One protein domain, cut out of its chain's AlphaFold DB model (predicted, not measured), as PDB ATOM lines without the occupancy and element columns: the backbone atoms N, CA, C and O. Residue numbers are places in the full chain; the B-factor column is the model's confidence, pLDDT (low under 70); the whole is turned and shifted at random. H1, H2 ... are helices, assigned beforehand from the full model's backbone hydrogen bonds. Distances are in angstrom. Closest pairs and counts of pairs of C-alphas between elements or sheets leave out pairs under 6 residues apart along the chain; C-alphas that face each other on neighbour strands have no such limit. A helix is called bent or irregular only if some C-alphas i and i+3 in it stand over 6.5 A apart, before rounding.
ATOM      1  N   ASN A   2     -39.791 -36.218  10.604       93.38
ATOM      2  CA  ASN A   2     -40.176 -37.295  11.534       93.38
ATOM      3  C   ASN A   2     -39.697 -36.921  12.948       93.38
ATOM      4  O   ASN A   2     -38.492 -36.748  13.146       93.38
ATOM      5  N   LEU A   3     -40.618 -36.747  13.905       91.38
ATOM      6  CA  LEU A   3     -40.273 -36.223  15.232       91.38
ATOM      7  C   LEU A   3     -39.388 -37.187  16.018       91.38
ATOM      8  O   LEU A   3     -38.395 -36.756  16.604       91.38
ATOM      9  N   GLN A   4     -39.699 -38.482  15.994       91.44
ATOM     10  CA  GLN A   4     -38.942 -39.483  16.739       91.44
ATOM     11  C   GLN A   4     -37.473 -39.525  16.300       91.44
ATOM     12  O   GLN A   4     -36.575 -39.479  17.144       91.44
ATOM     13  N   THR A   5     -37.206 -39.552  14.993       92.44
ATOM     14  CA  THR A   5     -35.839 -39.531  14.451       92.44
ATOM     15  C   THR A   5     -35.115 -38.241  14.831       92.44
ATOM     16  O   THR A   5     -33.971 -38.285  15.287       92.44
ATOM     17  N   SER A   6     -35.784 -37.089  14.733       91.50
ATOM     18  CA  SER A   6     -35.202 -35.801  15.122       91.50
ATOM     19  C   SER A   6     -34.865 -35.737  16.613       91.50
ATOM     20  O   SER A   6     -33.777 -35.280  16.970       91.50
ATOM     21  N   LEU A   7     -35.739 -36.252  17.479       91.62
ATOM     22  CA  LEU A   7     -35.512 -36.349  18.922       91.62
ATOM     23  C   LEU A   7     -34.430 -37.372  19.282       91.62
ATOM     24  O   LEU A   7     -33.785 -37.228  20.317       91.62
ATOM     25  N   LYS A   8     -34.196 -38.397  18.456       90.38
ATOM     26  CA  LYS A   8     -33.110 -39.373  18.646       90.38
ATOM     27  C   LYS A   8     -31.750 -38.900  18.123       90.38
ATOM     28  O   LYS A   8     -30.744 -39.470  18.528       90.38
ATOM     29  N   SER A   9     -31.724 -37.856  17.289       86.44
ATOM     30  CA  SER A   9     -30.517 -37.300  16.656       86.44
ATOM     31  C   SER A   9     -29.643 -36.454  17.610       86.44
ATOM     32  O   SER A   9     -29.400 -36.847  18.734       86.44
ATOM     33  N   LYS A  10     -29.107 -35.294  17.213       81.50
ATOM     34  CA  LYS A  10     -28.261 -34.445  18.076       81.50
ATOM     35  C   LYS A  10     -29.092 -33.736  19.156       81.50
ATOM     36  O   LYS A  10     -30.065 -33.070  18.831       81.50
ATOM     37  N   HIS A  11     -28.671 -33.752  20.424       79.62
ATOM     38  CA  HIS A  11     -29.362 -33.010  21.502       79.62
ATOM     39  C   HIS A  11     -28.625 -31.726  21.831       79.62
ATOM     40  O   HIS A  11     -27.653 -31.709  22.580       79.62
ATOM     41  N   SER A  12     -29.090 -30.631  21.245       91.56
ATOM     42  CA  SER A  12     -28.583 -29.297  21.545       91.56
ATOM     43  C   SER A  12     -29.742 -28.324  21.650       91.56
ATOM     44  O   SER A  12     -30.795 -28.561  21.063       91.56
ATOM     45  N   LYS A  13     -29.529 -27.195  22.331       91.56
ATOM     46  CA  LYS A  13     -30.519 -26.112  22.389       91.56
ATOM     47  C   LYS A  13     -30.985 -25.699  20.986       91.56
ATOM     48  O   LYS A  13     -32.175 -25.508  20.778       91.56
ATOM     49  N   ALA A  14     -30.056 -25.611  20.030       94.00
ATOM     50  CA  ALA A  14     -30.374 -25.268  18.646       94.00
ATOM     51  C   ALA A  14     -31.308 -26.300  17.995       94.00
ATOM     52  O   ALA A  14     -32.273 -25.911  17.347       94.00
ATOM     53  N   GLN A  15     -31.073 -27.595  18.232       93.50
ATOM     54  CA  GLN A  15     -31.954 -28.650  17.726       93.50
ATOM     55  C   GLN A  15     -33.333 -28.600  18.391       93.50
ATOM     56  O   GLN A  15     -34.335 -28.695  17.699       93.50
ATOM     57  N   THR A  16     -33.401 -28.428  19.714       94.62
ATOM     58  CA  THR A  16     -34.679 -28.325  20.437       94.62
ATOM     59  C   THR A  16     -35.524 -27.173  19.901       94.62
ATOM     60  O   THR A  16     -36.703 -27.363  19.617       94.62
ATOM     61  N   ILE A  17     -34.910 -26.000  19.704       94.94
ATOM     62  CA  ILE A  17     -35.585 -24.825  19.138       94.94
ATOM     63  C   ILE A  17     -36.026 -25.093  17.699       94.94
ATOM     64  O   ILE A  17     -37.138 -24.728  17.335       94.94
ATOM     65  N   LEU A  18     -35.189 -25.741  16.883       95.25
ATOM     66  CA  LEU A  18     -35.562 -26.115  15.520       95.25
ATOM     67  C   LEU A  18     -36.786 -27.038  15.518       95.25
ATOM     68  O   LEU A  18     -37.737 -26.772  14.797       95.25
ATOM     69  N   ILE A  19     -36.799 -28.076  16.361       95.81
ATOM     70  CA  ILE A  19     -37.937 -29.000  16.455       95.81
ATOM     71  C   ILE A  19     -39.202 -28.262  16.905       95.81
ATOM     72  O   ILE A  19     -40.254 -28.471  16.311       95.81
ATOM     73  N   ALA A  20     -39.110 -27.386  17.910       96.56
ATOM     74  CA  ALA A  20     -40.253 -26.604  18.379       96.56
ATOM     75  C   ALA A  20     -40.815 -25.686  17.278       96.56
ATOM     76  O   ALA A  20     -42.026 -25.633  17.089       96.56
ATOM     77  N   LYS A  21     -39.942 -25.037  16.495       95.69
ATOM     78  CA  LYS A  21     -40.340 -24.204  15.348       95.69
ATOM     79  C   LYS A  21     -41.019 -25.000  14.237       95.69
ATOM     80  O   LYS A  21     -41.976 -24.520  13.651       95.69
ATOM     81  N   GLU A  22     -40.529 -26.202  13.953       95.25
ATOM     82  CA  GLU A  22     -41.126 -27.102  12.957       95.25
ATOM     83  C   GLU A  22     -42.483 -27.664  13.405       95.25
ATOM     84  O   GLU A  22     -43.315 -28.011  12.570       95.25
ATOM     85  N   ILE A  23     -42.708 -27.791  14.717       96.50
ATOM     86  CA  ILE A  23     -44.033 -28.109  15.266       96.50
ATOM     87  C   ILE A  23     -44.963 -26.903  15.100       96.50
ATOM     88  O   ILE A  23     -46.103 -27.086  14.674       96.50
ATOM     89  N   GLY A  24     -44.472 -25.695  15.395       93.62
ATOM     90  CA  GLY A  24     -45.247 -24.460  15.296       93.62
ATOM     91  C   GLY A  24     -46.513 -24.524  16.151       93.62
ATOM     92  O   GLY A  24     -46.468 -24.957  17.302       93.62
ATOM     93  N   ASP A  25     -47.642 -24.147  15.557       93.31
ATOM     94  CA  ASP A  25     -48.990 -24.201  16.132       93.31
ATOM     95  C   ASP A  25     -49.766 -25.480  15.751       93.31
ATOM     96  O   ASP A  25     -50.976 -25.590  15.974       93.31
ATOM     97  N   SER A  26     -49.087 -26.483  15.181       96.69
ATOM     98  CA  SER A  26     -49.731 -27.720  14.752       96.69
ATOM     99  C   SER A  26     -50.072 -28.626  15.935       96.69
ATOM    100  O   SER A  26     -49.223 -29.344  16.474       96.69
ATOM    101  N   ARG A  27     -51.363 -28.660  16.282       95.69
ATOM    102  CA  ARG A  27     -51.901 -29.509  17.353       95.69
ATOM    103  C   ARG A  27     -51.574 -30.991  17.171       95.69
ATOM    104  O   ARG A  27     -51.143 -31.626  18.124       95.69
ATOM    105  N   GLU A  28     -51.730 -31.519  15.960       96.88
ATOM    106  CA  GLU A  28     -51.429 -32.921  15.637       96.88
ATOM    107  C   GLU A  28     -49.961 -33.259  15.933       96.88
ATOM    108  O   GLU A  28     -49.653 -34.247  16.601       96.88
ATOM    109  N   ARG A  29     -49.034 -32.394  15.502       97.25
ATOM    110  CA  ARG A  29     -47.604 -32.591  15.763       97.25
ATOM    111  C   ARG A  29     -47.263 -32.441  17.240       97.25
ATOM    112  O   ARG A  29     -46.375 -33.133  17.737       97.25
ATOM    113  N   PHE A  30     -47.949 -31.549  17.946       98.06
ATOM    114  CA  PHE A  30     -47.789 -31.416  19.386       98.06
ATOM    115  C   PHE A  30     -48.304 -32.655  20.133       98.06
ATOM    116  O   PHE A  30     -47.660 -33.107  21.077       98.06
ATOM    117  N   GLU A  31     -49.413 -33.256  19.703       97.81
ATOM    118  CA  GLU A  31     -49.913 -34.513  20.272       97.81
ATOM    119  C   GLU A  31     -48.948 -35.678  20.019       97.81
ATOM    120  O   GLU A  31     -48.685 -36.460  20.940       97.81
ATOM    121  N   GLU A  32     -48.344 -35.753  18.828       97.81
ATOM    122  CA  GLU A  32     -47.249 -36.688  18.537       97.81
ATOM    123  C   GLU A  32     -46.084 -36.468  19.521       97.81
ATOM    124  O   GLU A  32     -45.638 -37.412  20.176       97.81
ATOM    125  N   LEU A  33     -45.637 -35.220  19.712       98.00
ATOM    126  CA  LEU A  33     -44.591 -34.878  20.682       98.00
ATOM    127  C   LEU A  33     -44.962 -35.290  22.116       98.00
ATOM    128  O   LEU A  33     -44.133 -35.843  22.844       98.00
ATOM    129  N   LEU A  34     -46.199 -35.020  22.526       98.00
ATOM    130  CA  LEU A  34     -46.700 -35.324  23.860       98.00
ATOM    131  C   LEU A  34     -46.726 -36.833  24.112       98.00
ATOM    132  O   LEU A  34     -46.392 -37.268  25.213       98.00
ATOM    133  N   SER A  35     -47.044 -37.641  23.097       97.94
ATOM    134  CA  SER A  35     -46.994 -39.104  23.206       97.94
ATOM    135  C   SER A  35     -45.603 -39.608  23.618       97.94
ATOM    136  O   SER A  35     -45.493 -40.518  24.438       97.94
ATOM    137  N   PHE A  36     -44.533 -38.955  23.154       97.69
ATOM    138  CA  PHE A  36     -43.166 -39.284  23.554       97.69
ATOM    139  C   PHE A  36     -42.848 -38.892  24.997       97.69
ATOM    140  O   PHE A  36     -42.138 -39.626  25.677       97.69
ATOM    141  N   VAL A  37     -43.375 -37.764  25.488       97.56
ATOM    142  CA  VAL A  37     -43.209 -37.341  26.894       97.56
ATOM    143  C   VAL A  37     -43.886 -38.316  27.856       97.56
ATOM    144  O   VAL A  37     -43.373 -38.572  28.946       97.56
ATOM    145  N   LEU A  38     -45.042 -38.843  27.455       97.06
ATOM    146  CA  LEU A  38     -45.859 -39.752  28.259       97.06
ATOM    147  C   LEU A  38     -45.470 -41.228  28.082       97.06
ATOM    148  O   LEU A  38     -45.959 -42.076  28.825       97.06
ATOM    149  N   GLY A  39     -44.587 -41.539  27.133       95.56
ATOM    150  CA  GLY A  39     -44.150 -42.898  26.830       95.56
ATOM    151  C   GLY A  39     -43.219 -43.524  27.876       95.56
ATOM    152  O   GLY A  39     -43.007 -43.006  28.977       95.56
ATOM    153  N   GLU A  40     -42.664 -44.680  27.512       92.50
ATOM    154  CA  GLU A  40     -41.744 -45.466  28.351       92.50
ATOM    155  C   GLU A  40     -40.262 -45.209  28.032       92.50
ATOM    156  O   GLU A  40     -39.403 -45.378  28.896       92.50
ATOM    157  N   ASP A  41     -39.942 -44.759  26.812       94.56
ATOM    158  CA  ASP A  41     -38.571 -44.426  26.411       94.56
ATOM    159  C   ASP A  41     -38.114 -43.153  27.143       94.56
ATOM    160  O   ASP A  41     -38.425 -42.031  26.741       94.56
ATOM    161  N   MET A  42     -37.374 -43.333  28.241       92.06
ATOM    162  CA  MET A  42     -36.924 -42.244  29.114       92.06
ATOM    163  C   MET A  42     -36.062 -41.207  28.386       92.06
ATOM    164  O   MET A  42     -36.116 -40.013  28.702       92.06
ATOM    165  N   ASP A  43     -35.256 -41.648  27.418       91.81
ATOM    166  CA  ASP A  43     -34.391 -40.774  26.634       91.81
ATOM    167  C   ASP A  43     -35.209 -39.905  25.688       91.81
ATOM    168  O   ASP A  43     -34.982 -38.695  25.580       91.81
ATOM    169  N   LEU A  44     -36.190 -40.511  25.032       95.00
ATOM    170  CA  LEU A  44     -37.110 -39.797  24.171       95.00
ATOM    171  C   LEU A  44     -37.984 -38.839  24.985       95.00
ATOM    172  O   LEU A  44     -38.095 -37.667  24.620       95.00
ATOM    173  N   ALA A  45     -38.496 -39.284  26.133       96.69
ATOM    174  CA  ALA A  45     -39.337 -38.494  27.023       96.69
ATOM    175  C   ALA A  45     -38.622 -37.237  27.531       96.69
ATOM    176  O   ALA A  45     -39.158 -36.133  27.420       96.69
ATOM    177  N   ARG A  46     -37.377 -37.351  28.029       95.38
ATOM    178  CA  ARG A  46     -36.632 -36.179  28.537       95.38
ATOM    179  C   ARG A  46     -36.318 -35.153  27.447       95.38
ATOM    180  O   ARG A  46     -36.240 -33.961  27.741       95.38
ATOM    181  N   ARG A  47     -36.121 -35.599  26.203       96.12
ATOM    182  CA  ARG A  47     -35.828 -34.726  25.054       96.12
ATOM    183  C   ARG A  47     -37.100 -34.062  24.547       96.12
ATOM    184  O   ARG A  47     -37.106 -32.849  24.353       96.12
ATOM    185  N   ALA A  48     -38.174 -34.835  24.414       97.69
ATOM    186  CA  ALA A  48     -39.489 -34.337  24.041       97.69
ATOM    187  C   ALA A  48     -39.999 -33.300  25.053       97.69
ATOM    188  O   ALA A  48     -40.480 -32.247  24.651       97.69
ATOM    189  N   ALA A  49     -39.789 -33.524  26.356       98.06
ATOM    190  CA  ALA A  49     -40.203 -32.586  27.398       98.06
ATOM    191  C   ALA A  49     -39.530 -31.209  27.254       98.06
ATOM    192  O   ALA A  49     -40.147 -30.185  27.534       98.06
ATOM    193  N   TRP A  50     -38.281 -31.155  26.780       97.88
ATOM    194  CA  TRP A  50     -37.621 -29.876  26.511       97.88
ATOM    195  C   TRP A  50     -38.233 -29.163  25.300       97.88
ATOM    196  O   TRP A  50     -38.428 -27.951  25.341       97.88
ATOM    197  N   VAL A  51     -38.594 -29.904  24.251       98.00
ATOM    198  CA  VAL A  51     -39.317 -29.329  23.109       98.00
ATOM    199  C   VAL A  51     -40.685 -28.804  23.552       98.00
ATOM    200  O   VAL A  51     -41.024 -27.688  23.183       98.00
ATOM    201  N   VAL A  52     -41.415 -29.527  24.413       98.25
ATOM    202  CA  VAL A  52     -42.697 -29.058  24.978       98.25
ATOM    203  C   VAL A  52     -42.531 -27.724  25.704       98.25
ATOM    204  O   VAL A  52     -43.335 -26.823  25.498       98.25
ATOM    205  N   ALA A  53     -41.472 -27.563  26.505       97.88
ATOM    206  CA  ALA A  53     -41.195 -26.287  27.160       97.88
ATOM    207  C   ALA A  53     -40.935 -25.153  26.154       97.88
ATOM    208  O   ALA A  53     -41.446 -24.057  26.341       97.88
ATOM    209  N   CYS A  54     -40.206 -25.415  25.065       97.75
ATOM    210  CA  CYS A  54     -40.026 -24.428  23.997       97.75
ATOM    211  C   CYS A  54     -41.335 -24.118  23.251       97.75
ATOM    212  O   CYS A  54     -41.576 -22.968  22.913       97.75
ATOM    213  N   CYS A  55     -42.199 -25.111  23.021       97.88
ATOM    214  CA  CYS A  55     -43.525 -24.876  22.448       97.88
ATOM    215  C   CYS A  55     -44.402 -24.026  23.377       97.88
ATOM    216  O   CYS A  55     -45.147 -23.194  22.885       97.88
ATOM    217  N   ALA A  56     -44.305 -24.197  24.699       97.25
ATOM    218  CA  ALA A  56     -45.077 -23.405  25.657       97.25
ATOM    219  C   ALA A  56     -44.646 -21.929  25.698       97.25
ATOM    220  O   ALA A  56     -45.485 -21.066  25.931       97.25
ATOM    221  N   GLU A  57     -43.360 -21.649  25.460       95.81
ATOM    222  CA  GLU A  57     -42.829 -20.282  25.364       95.81
ATOM    223  C   GLU A  57     -43.398 -19.525  24.150       95.81
ATOM    224  O   GLU A  57     -43.717 -18.345  24.261       95.81
ATOM    225  N   GLU A  58     -43.534 -20.200  23.003       95.50
ATOM    226  CA  GLU A  58     -43.944 -19.577  21.732       95.50
ATOM    227  C   GLU A  58     -45.458 -19.686  21.462       95.50
ATOM    228  O   GLU A  58     -46.061 -18.796  20.864       95.50
ATOM    229  N   HIS A  59     -46.085 -20.776  21.907       96.25
ATOM    230  CA  HIS A  59     -47.479 -21.135  21.632       96.25
ATOM    231  C   HIS A  59     -48.192 -21.615  22.914       96.25
ATOM    232  O   HIS A  59     -48.630 -22.771  22.989       96.25
ATOM    233  N   PRO A  60     -48.327 -20.756  23.944       95.88
ATOM    234  CA  PRO A  60     -48.879 -21.138  25.247       95.88
ATOM    235  C   PRO A  60     -50.291 -21.734  25.149       95.88
ATOM    236  O   PRO A  60     -50.557 -22.768  25.763       95.88
ATOM    237  N   ASP A  61     -51.155 -21.157  24.311       95.50
ATOM    238  CA  ASP A  61     -52.545 -21.600  24.120       95.50
ATOM    239  C   ASP A  61     -52.645 -23.003  23.501       95.50
ATOM    240  O   ASP A  61     -53.603 -23.734  23.750       95.50
ATOM    241  N   MET A  62     -51.641 -23.418  22.718       96.12
ATOM    242  CA  MET A  62     -51.573 -24.778  22.179       96.12
ATOM    243  C   MET A  62     -51.208 -25.787  23.272       96.12
ATOM    244  O   MET A  62     -51.696 -26.914  23.249       96.12
ATOM    245  N   VAL A  63     -50.353 -25.406  24.226       97.19
ATOM    246  CA  VAL A  63     -49.848 -26.309  25.274       97.19
ATOM    247  C   VAL A  63     -50.796 -26.396  26.469       97.19
ATOM    248  O   VAL A  63     -50.923 -27.463  27.072       97.19
ATOM    249  N   GLN A  64     -51.481 -25.303  26.805       96.12
ATOM    250  CA  GLN A  64     -52.347 -25.201  27.979       96.12
ATOM    251  C   GLN A  64     -53.384 -26.340  28.109       96.12
ATOM    252  O   GLN A  64     -53.505 -26.874  29.215       96.12
ATOM    253  N   PRO A  65     -54.057 -26.803  27.033       96.69
ATOM    254  CA  PRO A  65     -55.013 -27.913  27.102       96.69
ATOM    255  C   PRO A  65     -54.423 -29.265  27.521       96.69
ATOM    256  O   PRO A  65     -55.184 -30.204  27.718       96.69
TER     257      PRO A  65
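This is residues 2 to 65 of the 192 residues of an uncharacterized protein of Verrucomicrobiales bacterium (UniProt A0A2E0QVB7). A long helix, H4, is the core rod of a small helical domain, and H1, H2 and H3 pack crosswise on one side of it. The short H5 folds back at the last end of H4. The printed part has 64 residues with five named helices, H1 to H5 in chain order, and no named strand; the class is all helix. It is compact, with a radius of gyration of the C-alphas of 10.4 A, and rounded, spanning 26 by 24 by 17 A.

H1, residues 3 to 8, touches the hub H4, residues 42 to 58, which meets it with residues 44 to 48 alone; the closest C-alphas, of Leu 7 and Arg 47, are 6.4 A apart. H2, residues 13 to 23, touches H4 at a steep tilt of 69.8 degrees, only just short of about perpendicular; its closest C-alphas are those of Thr 16 and Val 51, 5.4 A apart. H3, residues 27 to 38, forms a helical hairpin with H4, opposite ways at a steep tilt of 40 degrees, with the C-alphas of Val 37 and Ala 45 closest at 4.0 A. H5, residues 60 to 65, touches residues 52 to 56 of H4 alone, closest at the C-alphas of Ala 56 and Val 63, 5.6 A. H5 is apart from H1 and H2. Every O i to N i+4 pair is within hydrogen-bond range in H1 and H2, against 7 of 8 in H3, 12 of 13 in H4 and 1 of 2 in H5.

H1 begins at C-alpha 3, (-40.273, -36.223, 15.232), and is 8.5 A long. H2 is 15.4 A long, H3 16.1 A and H4 24.9 A. H5, 9.3 A, ends at C-alpha 65, (-55.013, -27.913, 27.102), and is only just irregular: C-alphas 62 and 65 are 6.8 A apart.

The C-alphas of Lys 10 and Pro 65 are the farthest apart, 29.0 A. The printed part has no cut, and its four links are tight. Its mean pLDDT is 94.9, and no printed residue is under 70.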